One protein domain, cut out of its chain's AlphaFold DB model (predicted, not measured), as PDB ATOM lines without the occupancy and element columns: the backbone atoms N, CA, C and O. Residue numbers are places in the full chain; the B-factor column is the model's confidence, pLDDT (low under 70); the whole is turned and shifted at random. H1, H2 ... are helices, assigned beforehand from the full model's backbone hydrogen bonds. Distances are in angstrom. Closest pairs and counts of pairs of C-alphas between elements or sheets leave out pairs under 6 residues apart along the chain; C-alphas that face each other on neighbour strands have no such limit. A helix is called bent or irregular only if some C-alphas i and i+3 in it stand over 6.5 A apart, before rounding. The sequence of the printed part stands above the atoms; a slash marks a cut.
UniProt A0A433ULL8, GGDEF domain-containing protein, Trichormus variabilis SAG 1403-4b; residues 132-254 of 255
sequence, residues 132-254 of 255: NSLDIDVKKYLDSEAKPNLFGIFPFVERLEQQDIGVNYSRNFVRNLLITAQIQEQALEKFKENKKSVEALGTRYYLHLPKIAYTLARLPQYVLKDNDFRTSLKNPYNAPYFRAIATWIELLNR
ATOM      1  N   ASN A 132     -10.332  -4.719  44.722       64.44
ATOM      2  CA  ASN A 132     -10.278  -3.272  44.584       64.44
ATOM      3  C   ASN A 132     -11.312  -2.687  43.603       64.44
ATOM      4  O   ASN A 132     -11.494  -1.473  43.623       64.44
ATOM      5  N   SER A 133     -12.022  -3.478  42.802       74.56
ATOM      6  CA  SER A 133     -13.123  -2.997  41.952       74.56
ATOM      7  C   SER A 133     -14.499  -3.060  42.629       74.56
ATOM      8  O   SER A 133     -15.442  -2.449  42.136       74.56
ATOM      9  N   LEU A 134     -14.618  -3.733  43.783       80.56
ATOM     10  CA  LEU A 134     -15.884  -3.862  44.513       80.56
ATOM     11  C   LEU A 134     -16.420  -2.508  45.016       80.56
ATOM     12  O   LEU A 134     -15.658  -1.560  45.241       80.56
ATOM     13  N   ASP A 135     -17.734  -2.441  45.258       83.75
ATOM     14  CA  ASP A 135     -18.393  -1.289  45.889       83.75
ATOM     15  C   ASP A 135     -17.728  -0.964  47.246       83.75
ATOM     16  O   ASP A 135     -17.343  -1.861  48.005       83.75
ATOM     17  N   ILE A 136     -17.566   0.328  47.540       85.56
ATOM     18  CA  ILE A 136     -16.937   0.839  48.766       85.56
ATOM     19  C   ILE A 136     -17.629   0.281  50.015       85.56
ATOM     20  O   ILE A 136     -16.946  -0.091  50.970       85.56
ATOM     21  N   ASP A 137     -18.957   0.158  49.992       85.56
ATOM     22  CA  ASP A 137     -19.736  -0.376  51.111       85.56
ATOM     23  C   ASP A 137     -19.401  -1.852  51.362       85.56
ATOM     24  O   ASP A 137     -19.223  -2.273  52.505       85.56
ATOM     25  N   VAL A 138     -19.248  -2.633  50.286       86.25
ATOM     26  CA  VAL A 138     -18.877  -4.054  50.356       86.25
ATOM     27  C   VAL A 138     -17.451  -4.212  50.868       86.25
ATOM     28  O   VAL A 138     -17.207  -5.043  51.739       86.25
ATOM     29  N   LYS A 139     -16.511  -3.400  50.370       86.44
ATOM     30  CA  LYS A 139     -15.122  -3.414  50.852       86.44
ATOM     31  C   LYS A 139     -15.046  -3.112  52.335       86.44
ATOM     32  O   LYS A 139     -14.401  -3.853  53.057       86.44
ATOM     33  N   LYS A 140     -15.737  -2.061  52.786       88.19
ATOM     34  CA  LYS A 140     -15.788  -1.687  54.201       88.19
ATOM     35  C   LYS A 140     -16.409  -2.791  55.055       88.19
ATOM     36  O   LYS A 140     -15.954  -3.028  56.167       88.19
ATOM     37  N   TYR A 141     -17.443  -3.458  54.545       89.75
ATOM     38  CA  TYR A 141     -18.095  -4.563  55.247       89.75
ATOM     39  C   TYR A 141     -17.188  -5.793  55.388       89.75
ATOM     40  O   TYR A 141     -17.218  -6.455  56.419       89.75
ATOM     41  N   LEU A 142     -16.372  -6.077  54.370       90.62
ATOM     42  CA  LEU A 142     -15.469  -7.231  54.315       90.62
ATOM     43  C   LEU A 142     -14.015  -6.893  54.685       90.62
ATOM     44  O   LEU A 142     -13.135  -7.718  54.472       90.62
ATOM     45  N   ASP A 143     -13.740  -5.711  55.237       87.69
ATOM     46  CA  ASP A 143     -12.373  -5.218  55.486       87.69
ATOM     47  C   ASP A 143     -11.582  -6.114  56.457       87.69
ATOM     48  O   ASP A 143     -10.359  -6.216  56.394       87.69
ATOM     49  N   SER A 144     -12.290  -6.824  57.341       87.44
ATOM     50  CA  SER A 144     -11.699  -7.793  58.267       87.44
ATOM     51  C   SER A 144     -11.333  -9.137  57.625       87.44
ATOM     52  O   SER A 144     -10.655  -9.944  58.258       87.44
ATOM     53  N   GLU A 145     -11.806  -9.417  56.408       89.06
ATOM     54  CA  GLU A 145     -11.570 -10.683  55.712       89.06
ATOM     55  C   GLU A 145     -10.272 -10.645  54.904       89.06
ATOM     56  O   GLU A 145     -10.000  -9.724  54.132       89.06
ATOM     57  N   ALA A 146      -9.469 -11.703  55.018       88.81
ATOM     58  CA  ALA A 146      -8.305 -11.862  54.157       88.81
ATOM     59  C   ALA A 146      -8.739 -12.109  52.703       88.81
ATOM     60  O   ALA A 146      -9.745 -12.770  52.436       88.81
ATOM     61  N   LYS A 147      -7.943 -11.625  51.744       87.19
ATOM     62  CA  LYS A 147      -8.183 -11.879  50.317       87.19
ATOM     63  C   LYS A 147      -8.023 -13.380  50.021       87.19
ATOM     64  O   LYS A 147      -7.046 -13.969  50.487       87.19
ATOM     65  N   PRO A 148      -8.948 -14.013  49.277       90.50
ATOM     66  CA  PRO A 148      -8.821 -15.417  48.921       90.50
ATOM     67  C   PRO A 148      -7.769 -15.615  47.826       90.50
ATOM     68  O   PRO A 148      -7.559 -14.737  46.988       90.50
ATOM     69  N   ASN A 149      -7.155 -16.798  47.809       90.06
ATOM     70  CA  ASN A 149      -6.195 -17.185  46.772       90.06
ATOM     71  C   ASN A 149      -6.898 -17.526  45.449       90.06
ATOM     72  O   ASN A 149      -6.367 -17.246  44.379       90.06
ATOM     73  N   LEU A 150      -8.109 -18.089  45.520       91.00
ATOM     74  CA  LEU A 150      -8.997 -18.286  44.373       91.00
ATOM     75  C   LEU A 150     -10.145 -17.278  44.458       91.00
ATOM     76  O   LEU A 150     -10.882 -17.256  45.444       91.00
ATOM     77  N   PHE A 151     -10.309 -16.453  43.428       91.62
ATOM     78  CA  PHE A 151     -11.360 -15.440  43.366       91.62
ATOM     79  C   PHE A 151     -12.113 -15.512  42.036       91.62
ATOM     80  O   PHE A 151     -11.493 -15.705  40.992       91.62
ATOM     81  N   GLY A 152     -13.436 -15.346  42.067       92.81
ATOM     82  CA  GLY A 152     -14.294 -15.439  40.880       92.81
ATOM     83  C   GLY A 152     -14.771 -16.864  40.596       92.81
ATOM     84  O   GLY A 152     -14.799 -17.700  41.496       92.81
ATOM     85  N   ILE A 153     -15.178 -17.144  39.354       93.50
ATOM     86  CA  ILE A 153     -15.795 -18.431  38.991       93.50
ATOM     87  C   ILE A 153     -14.751 -19.417  38.450       93.50
ATOM     88  O   ILE A 153     -14.614 -20.524  38.976       93.50
ATOM     89  N   PHE A 154     -14.008 -19.016  37.415       90.69
ATOM     90  CA  PHE A 154     -13.074 -19.881  36.687       90.69
ATOM     91  C   PHE A 154     -12.079 -20.622  37.568       90.69
ATOM     92  O   PHE A 154     -11.958 -21.836  37.409       90.69
ATOM     93  N   PRO A 155     -11.396 -19.947  38.519       91.00
ATOM     94  CA  PRO A 155     -10.336 -20.602  39.275       91.00
ATOM     95  C   PRO A 155     -10.841 -21.784  40.108       91.00
ATOM     96  O   PRO A 155     -10.087 -22.715  40.365       91.00
ATOM     97  N   PHE A 156     -12.116 -21.786  40.512       88.75
ATOM     98  CA  PHE A 156     -12.706 -22.935  41.201       88.75
ATOM     99  C   PHE A 156     -13.004 -24.088  40.252       88.75
ATOM    100  O   PHE A 156     -12.760 -25.235  40.614       88.75
ATOM    101  N   VAL A 157     -13.537 -23.794  39.065       85.12
ATOM    102  CA  VAL A 157     -13.861 -24.816  38.060       85.12
ATOM    103  C   VAL A 157     -12.584 -25.522  37.611       85.12
ATOM    104  O   VAL A 157     -12.497 -26.740  37.724       85.12
ATOM    105  N   GLU A 158     -11.561 -24.751  37.244       84.00
ATOM    106  CA  GLU A 158     -10.246 -25.262  36.847       84.00
ATOM    107  C   GLU A 158      -9.618 -26.129  37.949       84.00
ATOM    108  O   GLU A 158      -9.184 -27.257  37.705       84.00
ATOM    109  N   ARG A 159      -9.619 -25.639  39.197       84.56
ATOM    110  CA  ARG A 159      -9.030 -26.371  40.324       84.56
ATOM    111  C   ARG A 159      -9.737 -27.697  40.599       84.56
ATOM    112  O   ARG A 159      -9.090 -28.663  40.998       84.56
ATOM    113  N   LEU A 160     -11.054 -27.737  40.412       76.62
ATOM    114  CA  LEU A 160     -11.873 -28.925  40.640       76.62
ATOM    115  C   LEU A 160     -11.742 -29.962  39.523       76.62
ATOM    116  O   LEU A 160     -11.745 -31.156  39.832       76.62
ATOM    117  N   GLU A 161     -11.609 -29.524  38.268       73.56
ATOM    118  CA  GLU A 161     -11.318 -30.413  37.138       73.56
ATOM    119  C   GLU A 161      -9.927 -31.041  37.271       73.56
ATOM    120  O   GLU A 161      -9.802 -32.260  37.197       73.56
ATOM    121  N   GLN A 162      -8.895 -30.251  37.587       74.44
ATOM    122  CA  GLN A 162      -7.520 -30.752  37.749       74.44
ATOM    123  C   GLN A 162      -7.356 -31.795  38.867       74.44
ATOM    124  O   GLN A 162      -6.393 -32.559  38.867       74.44
ATOM    125  N   GLN A 163      -8.250 -31.803  39.857       66.94
ATOM    126  CA  GLN A 163      -8.168 -32.690  41.020       66.94
ATOM    127  C   GLN A 163      -9.080 -33.924  40.922       66.94
ATOM    128  O   GLN A 163      -9.231 -34.631  41.923       66.94
ATOM    129  N   ASP A 164      -9.724 -34.169  39.771       62.56
ATOM    130  CA  ASP A 164     -10.703 -35.255  39.570       62.56
ATOM    131  C   ASP A 164     -11.833 -35.273  40.624       62.56
ATOM    132  O   ASP A 164     -12.517 -36.275  40.856       62.56
ATOM    133  N   ILE A 165     -12.079 -34.138  41.288       57.00
ATOM    134  CA  ILE A 165     -13.100 -34.020  42.341       57.00
ATOM    135  C   ILE A 165     -14.486 -34.198  41.728       57.00
ATOM    136  O   ILE A 165     -15.384 -34.745  42.374       57.00
ATOM    137  N   GLY A 166     -14.632 -33.772  40.470       51.03
ATOM    138  CA  GLY A 166     -15.843 -33.844  39.666       51.03
ATOM    139  C   GLY A 166     -16.338 -35.261  39.369       51.03
ATOM    140  O   GLY A 166     -17.542 -35.505  39.407       51.03
ATOM    141  N   VAL A 167     -15.453 -36.234  39.155       52.81
ATOM    142  CA  VAL A 167     -15.848 -37.425  38.383       52.81
ATOM    143  C   VAL A 167     -16.562 -38.504  39.216       52.81
ATOM    144  O   VAL A 167     -17.329 -39.277  38.656       52.81
ATOM    145  N   ASN A 168     -16.428 -38.547  40.554       51.00
ATOM    146  CA  ASN A 168     -17.100 -39.598  41.357       51.00
ATOM    147  C   ASN A 168     -17.606 -39.214  42.765       51.00
ATOM    148  O   ASN A 168     -18.532 -39.850  43.266       51.00
ATOM    149  N   TYR A 169     -17.081 -38.169  43.415       56.47
ATOM    150  CA  TYR A 169     -17.525 -37.758  44.765       56.47
ATOM    151  C   TYR A 169     -18.457 -36.527  44.752       56.47
ATOM    152  O   TYR A 169     -19.132 -36.221  45.741       56.47
ATOM    153  N   SER A 170     -18.522 -35.829  43.614       62.50
ATOM    154  CA  SER A 170     -19.030 -34.463  43.468       62.50
ATOM    155  C   SER A 170     -20.544 -34.298  43.532       62.50
ATOM    156  O   SER A 170     -20.983 -33.231  43.931       62.50
ATOM    157  N   ARG A 171     -21.379 -35.285  43.173       71.88
ATOM    158  CA  ARG A 171     -22.831 -35.029  43.023       71.88
ATOM    159  C   ARG A 171     -23.466 -34.514  44.311       71.88
ATOM    160  O   ARG A 171     -24.226 -33.552  44.278       71.88
ATOM    161  N   ASN A 172     -23.116 -35.105  45.453       78.69
ATOM    162  CA  ASN A 172     -23.605 -34.643  46.752       78.69
ATOM    163  C   ASN A 172     -22.979 -33.303  47.158       78.69
ATOM    164  O   ASN A 172     -23.678 -32.446  47.690       78.69
ATOM    165  N   PHE A 173     -21.685 -33.109  46.895       80.81
ATOM    166  CA  PHE A 173     -20.988 -31.847  47.152       80.81
ATOM    167  C   PHE A 173     -21.603 -30.689  46.350       80.81
ATOM    168  O   PHE A 173     -22.067 -29.713  46.930       80.81
ATOM    169  N   VAL A 174     -21.694 -30.846  45.032       82.31
ATOM    170  CA  VAL A 174     -22.266 -29.898  44.073       82.31
ATOM    171  C   VAL A 174     -23.734 -29.630  44.377       82.31
ATOM    172  O   VAL A 174     -24.140 -28.475  44.457       82.31
ATOM    173  N   ARG A 175     -24.528 -30.671  44.661       84.50
ATOM    174  CA  ARG A 175     -25.921 -30.501  45.087       84.50
ATOM    175  C   ARG A 175     -26.024 -29.691  46.378       84.50
ATOM    176  O   ARG A 175     -26.882 -28.820  46.475       84.50
ATOM    177  N   ASN A 176     -25.157 -29.939  47.361       87.38
ATOM    178  CA  ASN A 176     -25.141 -29.157  48.598       87.38
ATOM    179  C   ASN A 176     -24.730 -27.700  48.350       87.38
ATOM    180  O   ASN A 176     -25.321 -26.805  48.958       87.38
ATOM    181  N   LEU A 177     -23.777 -27.446  47.447       86.69
ATOM    182  CA  LEU A 177     -23.423 -26.090  47.020       86.69
ATOM    183  C   LEU A 177     -24.616 -25.385  46.366       86.69
ATOM    184  O   LEU A 177     -24.953 -24.275  46.764       86.69
ATOM    185  N   LEU A 178     -25.309 -26.047  45.437       89.19
ATOM    186  CA  LEU A 178     -26.491 -25.500  44.764       89.19
ATOM    187  C   LEU A 178     -27.634 -25.208  45.729       89.19
ATOM    188  O   LEU A 178     -28.237 -24.141  45.655       89.19
ATOM    189  N   ILE A 179     -27.907 -26.124  46.662       90.38
ATOM    190  CA  ILE A 179     -28.906 -25.918  47.719       90.38
ATOM    191  C   ILE A 179     -28.510 -24.725  48.594       90.38
ATOM    192  O   ILE A 179     -29.362 -23.929  48.982       90.38
ATOM    193  N   THR A 180     -27.224 -24.595  48.922       90.38
ATOM    194  CA  THR A 180     -26.722 -23.482  49.736       90.38
ATOM    195  C   THR A 180     -26.890 -22.151  49.008       90.38
ATOM    196  O   THR A 180     -27.430 -21.216  49.598       90.38
ATOM    197  N   ALA A 181     -26.514 -22.092  47.729       90.62
ATOM    198  CA  ALA A 181     -26.703 -20.921  46.882       90.62
ATOM    199  C   ALA A 181     -28.190 -20.555  46.744       90.62
ATOM    200  O   ALA A 181     -28.566 -19.413  46.980       90.62
ATOM    201  N   GLN A 182     -29.058 -21.537  46.482       91.44
ATOM    202  CA  GLN A 182     -30.501 -21.316  46.348       91.44
ATOM    203  C   GLN A 182     -31.129 -20.749  47.629       91.44
ATOM    204  O   GLN A 182     -31.956 -19.843  47.572       91.44
ATOM    205  N   ILE A 183     -30.745 -21.264  48.799       91.56
ATOM    206  CA  ILE A 183     -31.247 -20.757  50.085       91.56
ATOM    207  C   ILE A 183     -30.782 -19.325  50.324       91.56
ATOM    208  O   ILE A 183     -31.542 -18.507  50.841       91.56
ATOM    209  N   GLN A 184     -29.544 -19.020  49.945       91.31
ATOM    210  CA  GLN A 184     -29.012 -17.673  50.046       91.31
ATOM    211  C   GLN A 184     -29.762 -16.700  49.128       91.31
ATOM    212  O   GLN A 184     -30.174 -15.638  49.586       91.31
ATOM    213  N   GLU A 185     -30.004 -17.074  47.874       90.62
ATOM    214  CA  GLU A 185     -30.783 -16.283  46.912       90.62
ATOM    215  C   GLU A 185     -32.205 -16.013  47.420       90.62
ATOM    216  O   GLU A 185     -32.633 -14.861  47.460       90.62
ATOM    217  N   GLN A 186     -32.904 -17.047  47.897       92.12
ATOM    218  CA  GLN A 186     -34.244 -16.918  48.484       92.12
ATOM    219  C   GLN A 186     -34.256 -15.997  49.709       92.12
ATOM    220  O   GLN A 186     -35.180 -15.205  49.896       92.12
ATOM    221  N   ALA A 187     -33.229 -16.073  50.558       92.19
ATOM    222  CA  ALA A 187     -33.103 -15.173  51.696       92.19
ATOM    223  C   ALA A 187     -32.875 -13.719  51.247       92.19
ATOM    224  O   ALA A 187     -33.455 -12.803  51.833       92.19
ATOM    225  N   LEU A 188     -32.089 -13.508  50.187       92.19
ATOM    226  CA  LEU A 188     -31.820 -12.188  49.612       92.19
ATOM    227  C   LEU A 188     -33.040 -11.554  48.941       92.19
ATOM    228  O   LEU A 188     -33.100 -10.327  48.852       92.19
ATOM    229  N   GLU A 189     -34.040 -12.336  48.526       91.44
ATOM    230  CA  GLU A 189     -35.271 -11.781  47.953       91.44
ATOM    231  C   GLU A 189     -36.011 -10.848  48.916       91.44
ATOM    232  O   GLU A 189     -36.610  -9.865  48.481       91.44
ATOM    233  N   LYS A 190     -35.906 -11.104  50.226       92.00
ATOM    234  CA  LYS A 190     -36.490 -10.259  51.280       92.00
ATOM    235  C   LYS A 190     -35.862  -8.864  51.345       92.00
ATOM    236  O   LYS A 190     -36.454  -7.956  51.912       92.00
ATOM    237  N   PHE A 191     -34.682  -8.692  50.752       91.38
ATOM    238  CA  PHE A 191     -33.910  -7.453  50.759       91.38
ATOM    239  C   PHE A 191     -33.832  -6.793  49.374       91.38
ATOM    240  O   PHE A 191     -32.956  -5.961  49.143       91.38
ATOM    241  N   LYS A 192     -34.735  -7.137  48.438       85.81
ATOM    242  CA  LYS A 192     -34.745  -6.587  47.064       85.81
ATOM    243  C   LYS A 192     -34.721  -5.053  47.026       85.81
ATOM    244  O   LYS A 192     -34.008  -4.498  46.193       85.81
ATOM    245  N   GLU A 193     -35.435  -4.397  47.940       86.94
ATOM    246  CA  GLU A 193     -35.534  -2.931  48.030       86.94
ATOM    247  C   GLU A 193     -34.397  -2.287  48.843       86.94
ATOM    248  O   GLU A 193     -34.079  -1.120  48.634       86.94
ATOM    249  N   ASN A 194     -33.733  -3.041  49.731       87.69
ATOM    250  CA  ASN A 194     -32.667  -2.534  50.603       87.69
ATOM    251  C   ASN A 194     -31.439  -3.462  50.631       87.69
ATOM    252  O   ASN A 194     -31.023  -3.980  51.674       87.69
ATOM    253  N   LYS A 195     -30.844  -3.659  49.450       84.62
ATOM    254  CA  LYS A 195     -29.712  -4.578  49.221       84.62
ATOM    255  C   LYS A 195     -28.428  -4.202  49.975       84.62
ATOM    256  O   LYS A 195     -27.536  -5.039  50.076       84.62
ATOM    257  N   LYS A 196     -28.322  -2.958  50.459       85.44
ATOM    258  CA  LYS A 196     -27.142  -2.417  51.157       85.44
ATOM    259  C   LYS A 196     -27.270  -2.416  52.687       85.44
ATOM    260  O   LYS A 196     -26.327  -2.021  53.365       85.44
ATOM    261  N   SER A 197     -28.407  -2.847  53.238       89.31
ATOM    262  CA  SER A 197     -28.555  -3.023  54.689       89.31
ATOM    263  C   SER A 197     -27.539  -4.028  55.244       89.31
ATOM    264  O   SER A 197     -27.091  -4.936  54.540       89.31
ATOM    265  N   VAL A 198     -27.183  -3.883  56.522       88.44
ATOM    266  CA  VAL A 198     -26.223  -4.770  57.201       88.44
ATOM    267  C   VAL A 198     -26.718  -6.218  57.177       88.44
ATOM    268  O   VAL A 198     -25.942  -7.141  56.937       88.44
ATOM    269  N   GLU A 199     -28.023  -6.421  57.346       90.94
ATOM    270  CA  GLU A 199     -28.682  -7.722  57.280       90.94
ATOM    271  C   GLU A 199     -28.624  -8.321  55.869       90.94
ATOM    272  O   GLU A 199     -28.355  -9.517  55.718       90.94
ATOM    273  N   ALA A 200     -28.823  -7.508  54.824       91.69
ATOM    274  CA  ALA A 200     -28.694  -7.956  53.439       91.69
ATOM    275  C   ALA A 200     -27.252  -8.361  53.109       91.69
ATOM    276  O   ALA A 200     -27.033  -9.407  52.497       91.69
ATOM    277  N   LEU A 201     -26.265  -7.578  53.553       91.88
ATOM    278  CA  LEU A 201     -24.845  -7.886  53.371       91.88
ATOM    279  C   LEU A 201     -24.450  -9.159  54.133       91.88
ATOM    280  O   LEU A 201     -23.835 -10.048  53.547       91.88
ATOM    281  N   GLY A 202     -24.888  -9.316  55.384       92.62
ATOM    282  CA  GLY A 202     -24.678 -10.546  56.155       92.62
ATOM    283  C   GLY A 202     -25.306 -11.767  55.480       92.62
ATOM    284  O   GLY A 202     -24.682 -12.824  55.360       92.62
ATOM    285  N   THR A 203     -26.512 -11.603  54.935       92.44
ATOM    286  CA  THR A 203     -27.191 -12.644  54.153       92.44
ATOM    287  C   THR A 203     -26.394 -12.999  52.892       92.44
ATOM    288  O   THR A 203     -26.190 -14.176  52.589       92.44
ATOM    289  N   ARG A 204     -25.881 -11.997  52.171       92.62
ATOM    290  CA  ARG A 204     -25.138 -12.176  50.916       92.62
ATOM    291  C   ARG A 204     -23.760 -12.796  51.110       92.62
ATOM    292  O   ARG A 204     -23.323 -13.556  50.253       92.62
ATOM    293  N   TYR A 205     -23.091 -12.495  52.213       93.31
ATOM    294  CA  TYR A 205     -21.674 -12.811  52.372       93.31
ATOM    295  C   TYR A 205     -21.377 -13.855  53.449       93.31
ATOM    296  O   TYR A 205     -20.316 -14.461  53.397       93.31
ATOM    297  N   TYR A 206     -22.301 -14.143  54.373       93.62
ATOM    298  CA  TYR A 206     -22.022 -15.047  55.499       93.62
ATOM    299  C   TYR A 206     -23.046 -16.178  55.682       93.62
ATOM    300  O   TYR A 206     -22.700 -17.223  56.234       93.62
ATOM    301  N   LEU A 207     -24.286 -16.041  55.185       92.44
ATOM    302  CA  LEU A 207     -25.354 -17.036  55.410       92.44
ATOM    303  C   LEU A 207     -24.990 -18.460  54.950       92.44
ATOM    304  O   LEU A 207     -25.424 -19.447  55.543       92.44
ATOM    305  N   HIS A 208     -24.194 -18.579  53.891       89.25
ATOM    306  CA  HIS A 208     -23.795 -19.863  53.322       89.25
ATOM    307  C   HIS A 208     -22.771 -20.622  54.189       89.25
ATOM    308  O   HIS A 208     -22.673 -21.848  54.081       89.25
ATOM    309  N   LEU A 209     -21.996 -19.925  55.032       91.19
ATOM    310  CA  LEU A 209     -20.776 -20.460  55.647       91.19
ATOM    311  C   LEU A 209     -20.987 -21.750  56.441       91.19
ATOM    312  O   LEU A 209     -20.210 -22.684  56.226       91.19
ATOM    313  N   PRO A 210     -22.021 -21.882  57.300       91.38
ATOM    314  CA  PRO A 210     -22.224 -23.117  58.053       91.38
ATOM    315  C   PRO A 210     -22.427 -24.327  57.135       91.38
ATOM    316  O   PRO A 210     -21.885 -25.405  57.384       91.38
ATOM    317  N   LYS A 211     -23.162 -24.145  56.030       89.69
ATOM    318  CA  LYS A 211     -23.419 -25.216  55.062       89.69
ATOM    319  C   LYS A 211     -22.196 -25.531  54.215       89.69
ATOM    320  O   LYS A 211     -21.933 -26.709  53.982       89.69
ATOM    321  N   ILE A 212     -21.432 -24.520  53.801       88.94
ATOM    322  CA  ILE A 212     -20.165 -24.729  53.091       88.94
ATOM    323  C   ILE A 212     -19.167 -25.465  53.987       88.94
ATOM    324  O   ILE A 212     -18.596 -26.460  53.555       88.94
ATOM    325  N   ALA A 213     -19.004 -25.057  55.246       89.00
ATOM    326  CA  ALA A 213     -18.112 -25.723  56.194       89.00
ATOM    327  C   ALA A 213     -18.495 -27.198  56.404       89.00
ATOM    328  O   ALA A 213     -17.636 -28.078  56.340       89.00
ATOM    329  N   TYR A 214     -19.788 -27.477  56.579       88.44
ATOM    330  CA  TYR A 214     -20.310 -28.840  56.676       88.44
ATOM    331  C   TYR A 214     -20.069 -29.663  55.405       88.44
ATOM    332  O   TYR A 214     -19.686 -30.831  55.468       88.44
ATOM    333  N   THR A 215     -20.284 -29.047  54.245       86.25
ATOM    334  CA  THR A 215     -20.118 -29.683  52.934       86.25
ATOM    335  C   THR A 215     -18.649 -30.001  52.662       86.25
ATOM    336  O   THR A 215     -18.333 -31.106  52.229       86.25
ATOM    337  N   LEU A 216     -17.746 -29.078  53.003       85.75
ATOM    338  CA  LEU A 216     -16.303 -29.276  52.929       85.75
ATOM    339  C   LEU A 216     -15.841 -30.401  53.852       85.75
ATOM    340  O   LEU A 216     -15.079 -31.244  53.408       85.75
ATOM    341  N   ALA A 217     -16.328 -30.481  55.094       86.25
ATOM    342  CA  ALA A 217     -15.924 -31.523  56.047       86.25
ATOM    343  C   ALA A 217     -16.203 -32.965  55.570       86.25
ATOM    344  O   ALA A 217     -15.684 -33.916  56.148       86.25
ATOM    345  N   ARG A 218     -17.022 -33.129  54.527       83.06
ATOM    346  CA  ARG A 218     -17.378 -34.417  53.919       83.06
ATOM    347  C   ARG A 218     -16.616 -34.723  52.632       83.06
ATOM    348  O   ARG A 218     -16.862 -35.762  52.024       83.06
ATOM    349  N   LEU A 219     -15.730 -33.828  52.201       80.25
ATOM    350  CA  LEU A 219     -14.875 -34.068  51.049       80.25
ATOM    351  C   LEU A 219     -13.750 -35.058  51.387       80.25
ATOM    352  O   LEU A 219     -13.323 -35.139  52.541       80.25
ATOM    353  N   PRO A 220     -13.233 -35.794  50.389       78.12
ATOM    354  CA  PRO A 220     -12.091 -36.677  50.581       78.12
ATOM    355  C   PRO A 220     -10.843 -35.949  51.095       78.12
ATOM    356  O   PRO A 220     -10.596 -34.786  50.770       78.12
ATOM    357  N   GLN A 221      -9.984 -36.672  51.820       80.25
ATOM    358  CA  GLN A 221      -8.798 -36.085  52.451       80.25
ATOM    359  C   GLN A 221      -7.829 -35.436  51.452       80.25
ATOM    360  O   GLN A 221      -7.169 -34.464  51.803       80.25
ATOM    361  N   TYR A 222      -7.731 -35.944  50.220       78.75
ATOM    362  CA  TYR A 222      -6.862 -35.354  49.195       78.75
ATOM    363  C   TYR A 222      -7.344 -33.962  48.757       78.75
ATOM    364  O   TYR A 222      -6.522 -33.063  48.629       78.75
ATOM    365  N   VAL A 223      -8.660 -33.751  48.656       76.25
ATOM    366  CA  VAL A 223      -9.264 -32.427  48.423       76.25
ATOM    367  C   VAL A 223      -9.069 -31.536  49.638       76.25
ATOM    368  O   VAL A 223      -8.782 -30.349  49.529       76.25
ATOM    369  N   LEU A 224      -9.179 -32.117  50.835       78.38
ATOM    370  CA  LEU A 224      -8.970 -31.376  52.071       78.38
ATOM    371  C   LEU A 224      -7.521 -30.920  52.286       78.38
ATOM    372  O   LEU A 224      -7.300 -30.021  53.100       78.38
ATOM    373  N   LYS A 225      -6.550 -31.520  51.584       85.44
ATOM    374  CA  LYS A 225      -5.155 -31.059  51.566       85.44
ATOM    375  C   LYS A 225      -4.973 -29.796  50.730       85.44
ATOM    376  O   LYS A 225      -4.008 -29.074  50.965       85.44
ATOM    377  N   ASP A 226      -5.887 -29.511  49.805       87.00
ATOM    378  CA  ASP A 226      -5.872 -28.259  49.064       87.00
ATOM    379  C   ASP A 226      -6.390 -27.116  49.942       87.00
ATOM    380  O   ASP A 226      -7.593 -26.847  50.058       87.00
ATOM    381  N   ASN A 227      -5.450 -26.471  50.630       88.44
ATOM    382  CA  ASN A 227      -5.773 -25.404  51.558       88.44
ATOM    383  C   ASN A 227      -6.381 -24.198  50.834       88.44
ATOM    384  O   ASN A 227      -7.347 -23.634  51.341       88.44
ATOM    385  N   ASP A 228      -5.872 -23.856  49.650       90.25
ATOM    386  CA  ASP A 228      -6.299 -22.681  48.890       90.25
ATOM    387  C   ASP A 228      -7.741 -22.817  48.420       90.25
ATOM    388  O   ASP A 228      -8.535 -21.893  48.598       90.25
ATOM    389  N   PHE A 229      -8.118 -23.989  47.904       88.56
ATOM    390  CA  PHE A 229      -9.503 -24.274  47.540       88.56
ATOM    391  C   PHE A 229     -10.444 -24.148  48.741       88.56
ATOM    392  O   PHE A 229     -11.452 -23.441  48.691       88.56
ATOM    393  N   ARG A 230     -10.101 -24.790  49.862       88.50
ATOM    394  CA  ARG A 230     -10.936 -24.792  51.072       88.50
ATOM    395  C   ARG A 230     -11.112 -23.415  51.691       88.50
ATOM    396  O   ARG A 230     -12.203 -23.099  52.162       88.50
ATOM    397  N   THR A 231     -10.035 -22.645  51.811       91.00
ATOM    398  CA  THR A 231     -10.087 -21.309  52.417       91.00
ATOM    399  C   THR A 231     -10.817 -20.347  51.496       91.00
ATOM    400  O   THR A 231     -11.679 -19.616  51.972       91.00
ATOM    401  N   SER A 232     -10.572 -20.427  50.187       92.12
ATOM    402  CA  SER A 232     -11.213 -19.562  49.198       92.12
ATOM    403  C   SER A 232     -12.703 -19.860  49.031       92.12
ATOM    404  O   SER A 232     -13.488 -18.924  48.906       92.12
ATOM    405  N   LEU A 233     -13.132 -21.127  49.096       89.06
ATOM    406  CA  LEU A 233     -14.557 -21.479  49.016       89.06
ATOM    407  C   LEU A 233     -15.341 -21.033  50.259       89.06
ATOM    408  O   LEU A 233     -16.530 -20.765  50.174       89.06
ATOM    409  N   LYS A 234     -14.691 -20.948  51.425       90.94
ATOM    410  CA  LYS A 234     -15.292 -20.367  52.641       90.94
ATOM    411  C   LYS A 234     -15.153 -18.850  52.698       90.94
ATOM    412  O   LYS A 234     -15.562 -18.256  53.686       90.94
ATOM    413  N   ASN A 235     -14.504 -18.230  51.722       92.38
ATOM    414  CA  ASN A 235     -14.241 -16.811  51.790       92.38
ATOM    415  C   ASN A 235     -15.499 -16.030  51.372       92.38
ATOM    416  O   ASN A 235     -16.006 -16.269  50.269       92.38
ATOM    417  N   PRO A 236     -15.980 -15.080  52.195       92.25
ATOM    418  CA  PRO A 236     -17.141 -14.257  51.874       92.25
ATOM    419  C   PRO A 236     -17.060 -13.573  50.506       92.25
ATOM    420  O   PRO A 236     -18.072 -13.493  49.817       92.25
ATOM    421  N   TYR A 237     -15.873 -13.163  50.046       91.12
ATOM    422  CA  TYR A 237     -15.699 -12.538  48.731       91.12
ATOM    423  C   TYR A 237     -16.216 -13.397  47.565       91.12
ATOM    424  O   TYR A 237     -16.665 -12.846  46.564       91.12
ATOM    425  N   ASN A 238     -16.210 -14.727  47.696       92.12
ATOM    426  CA  ASN A 238     -16.680 -15.639  46.650       92.12
ATOM    427  C   ASN A 238     -18.161 -16.015  46.765       92.12
ATOM    428  O   ASN A 238     -18.695 -16.678  45.875       92.12
ATOM    429  N   ALA A 239     -18.846 -15.573  47.823       91.44
ATOM    430  CA  ALA A 239     -20.252 -15.886  48.052       91.44
ATOM    431  C   ALA A 239     -21.177 -15.577  46.866       91.44
ATOM    432  O   ALA A 239     -21.999 -16.432  46.529       91.44
ATOM    433  N   PRO A 240     -21.037 -14.420  46.182       91.06
ATOM    434  CA  PRO A 240     -21.882 -14.100  45.034       91.06
ATOM    435  C   PRO A 240     -21.763 -15.102  43.879       91.06
ATOM    436  O   PRO A 240     -22.685 -15.216  43.081       91.06
ATOM    437  N   TYR A 241     -20.654 -15.838  43.792       92.56
ATOM    438  CA  TYR A 241     -20.313 -16.678  42.646       92.56
ATOM    439  C   TYR A 241     -20.694 -18.150  42.827       92.56
ATOM    440  O   TYR A 241     -20.627 -18.923  41.869       92.56
ATOM    441  N   PHE A 242     -21.123 -18.571  44.021       89.38
ATOM    442  CA  PHE A 242     -21.350 -19.992  44.307       89.38
ATOM    443  C   PHE A 242     -22.393 -20.649  43.420       89.38
ATOM    444  O   PHE A 242     -22.212 -21.811  43.060       89.38
ATOM    445  N   ARG A 243     -23.459 -19.935  43.042       92.38
ATOM    446  CA  ARG A 243     -24.465 -20.490  42.132       92.38
ATOM    447  C   ARG A 243     -23.844 -20.858  40.788       92.38
ATOM    448  O   ARG A 243     -24.060 -21.969  40.306       92.38
ATOM    449  N   ALA A 244     -23.058 -19.949  40.216       94.00
ATOM    450  CA  ALA A 244     -22.382 -20.152  38.942       94.00
ATOM    451  C   ALA A 244     -21.330 -21.263  39.030       94.00
ATOM    452  O   ALA A 244     -21.366 -22.183  38.218       94.00
ATOM    453  N   ILE A 245     -20.469 -21.229  40.055       90.12
ATOM    454  CA  ILE A 245     -19.458 -22.267  40.309       90.12
ATOM    455  C   ILE A 245     -20.129 -23.643  40.385       90.12
ATOM    456  O   ILE A 245     -19.773 -24.555  39.644       90.12
ATOM    457  N   ALA A 246     -21.145 -23.787  41.239       88.31
ATOM    458  CA  ALA A 246     -21.809 -25.064  41.462       88.31
ATOM    459  C   ALA A 246     -22.557 -25.571  40.218       88.31
ATOM    460  O   ALA A 246     -22.481 -26.758  39.910       88.31
ATOM    461  N   THR A 247     -23.229 -24.682  39.479       91.12
ATOM    462  CA  THR A 247     -23.939 -25.057  38.243       91.12
ATOM    463  C   THR A 247     -22.964 -25.520  37.165       91.12
ATOM    464  O   THR A 247     -23.208 -26.533  36.511       91.12
ATOM    465  N   TRP A 248     -21.831 -24.831  37.017       89.62
ATOM    466  CA  TRP A 248     -20.815 -25.203  36.039       89.62
ATOM    467  C   TRP A 248     -20.243 -26.591  36.331       89.62
ATOM    468  O   TRP A 248     -20.231 -27.456  35.457       89.62
ATOM    469  N   ILE A 249     -19.853 -26.838  37.584       83.75
ATOM    470  CA  ILE A 249     -19.343 -28.146  38.005       83.75
ATOM    471  C   ILE A 249     -20.402 -29.233  37.782       83.75
ATOM    472  O   ILE A 249     -20.068 -30.336  37.356       83.75
ATOM    473  N   GLU A 250     -21.685 -28.951  38.046       85.62
ATOM    474  CA  GLU A 250     -22.746 -29.929  37.792       85.62
ATOM    475  C   GLU A 250     -22.809 -30.337  36.320       85.62
ATOM    476  O   GLU A 250     -22.912 -31.527  36.028       85.62
ATOM    477  N   LEU A 251     -22.727 -29.373  35.401       84.88
ATOM    478  CA  LEU A 251     -22.780 -29.641  33.966       84.88
ATOM    479  C   LEU A 251     -21.555 -30.416  33.474       84.88
ATOM    480  O   LEU A 251     -21.710 -31.335  32.671       84.88
ATOM    481  N   LEU A 252     -20.363 -30.117  33.995       79.88
ATOM    482  CA  LEU A 252     -19.145 -30.869  33.672       79.88
ATOM    483  C   LEU A 252     -19.242 -32.338  34.108       79.88
ATOM    484  O   LEU A 252     -18.831 -33.224  33.366       79.88
ATOM    485  N   ASN A 253     -19.884 -32.618  35.247       74.38
ATOM    486  CA  ASN A 253     -20.052 -33.981  35.772       74.38
ATOM    487  C   ASN A 253     -21.183 -34.790  35.117       74.38
ATOM    488  O   ASN A 253     -21.400 -35.947  35.483       74.38
ATOM    489  N   ARG A 254     -21.970 -34.173  34.229       70.81
ATOM    490  CA  ARG A 254     -23.023 -34.855  33.460       70.81
ATOM    491  C   ARG A 254     -22.515 -35.423  32.129       70.81
ATOM    492  O   ARG A 254     -23.323 -36.026  31.427       70.81
TER     493      ARG A 254
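AT A GLANCE: This is residues 132 to 254 of the 255 residues of the protein "GGDEF domain-containing protein" of Trichormus variabilis SAG 1403-4b (UniProt A0A433ULL8). What shape do these atoms make? The long helix H4 runs along the longest axis; H5 and then H6 fold back along it one after the other, and the kinked helix H9 crosses it. H2 packs on residues 245 to 249 of H9, H8 is near H2, H6 and H9, and H1 lies at one end of the body, with H3 and H7 at the other. What is it made of? The printed part has 123 residues with nine named helices, H1 to H9 in chain order, and no named strand: its class is all helix. It is compact, with a radius of gyration of the C-alphas of 14.5 A, and elongated, spanning 41 by 27 by 22 A.

IN THESE COORDINATES: Where are the longest helices? H4, residues 170 to 189, is 28.3 A long and begins at C-alpha 170 (-19.030, -34.463, 43.468). H9, residues 236 to 252, is 24.7 A long and ends at C-alpha 252 (-19.145, -30.869, 33.672). Where are the others? H1 is residues 136 to 141, beginning at C-alpha 136 (-16.937, 0.839, 48.766), H2 154 to 162, 12.3 A long, and H3 165 to 168. H5 is residues 198 to 205, 10.4 A, H6 209 to 216, 10.3 A, H7 221 to 224, and H8 227 to 233, 10.0 A.

HOW THE PARTS SIT: What touches H4? H4 and H9 are the hubs, touching three helices each, and touch each other at a steep tilt of 47 degrees, closest at the C-alphas of Ala 181 and Arg 243, 5.3 A. H5 forms a hairpin with residues 184 to 188 of H4, closest at C-alphas 188 and 203, 6.5 A. H6 touches residues 173 to 180 of H4, opposite ways at a shallow tilt of 9 degrees, closest at C-alphas 173 and 215, 6.2 A. What else touches H9? With residues 245 to 249 it touches H2, closest at C-alphas 157 and 249, 6.4 A; with 236 to 240 it touches H5, closest at C-alphas 205 and 236, 4.8 A. Are the backbones even? Every O i to N i+4 pair is within hydrogen-bond range in H1, H2, H4, H5, H6 and H8, but 8 of 13 in H9; H3 and H7 are too short for such a pair. H9 has a kink of 51 degrees near residue 243 and is irregular, with C-alphas 240 and 243 7.5 A apart; H3 is only just irregular, with C-alphas 165 and 168 6.9 A apart.

THE WHOLE: How large is it? The two C-alphas farthest apart, those of Glu 193 and Tyr 222, are 43.3 A apart, and the printed part has no cut. Which link is long? H1 to H2, residues 142 to 153. Where is confidence low? Residues 132 and 163 to 170 are under 70 in pLDDT; the mean of the printed part is 85.3.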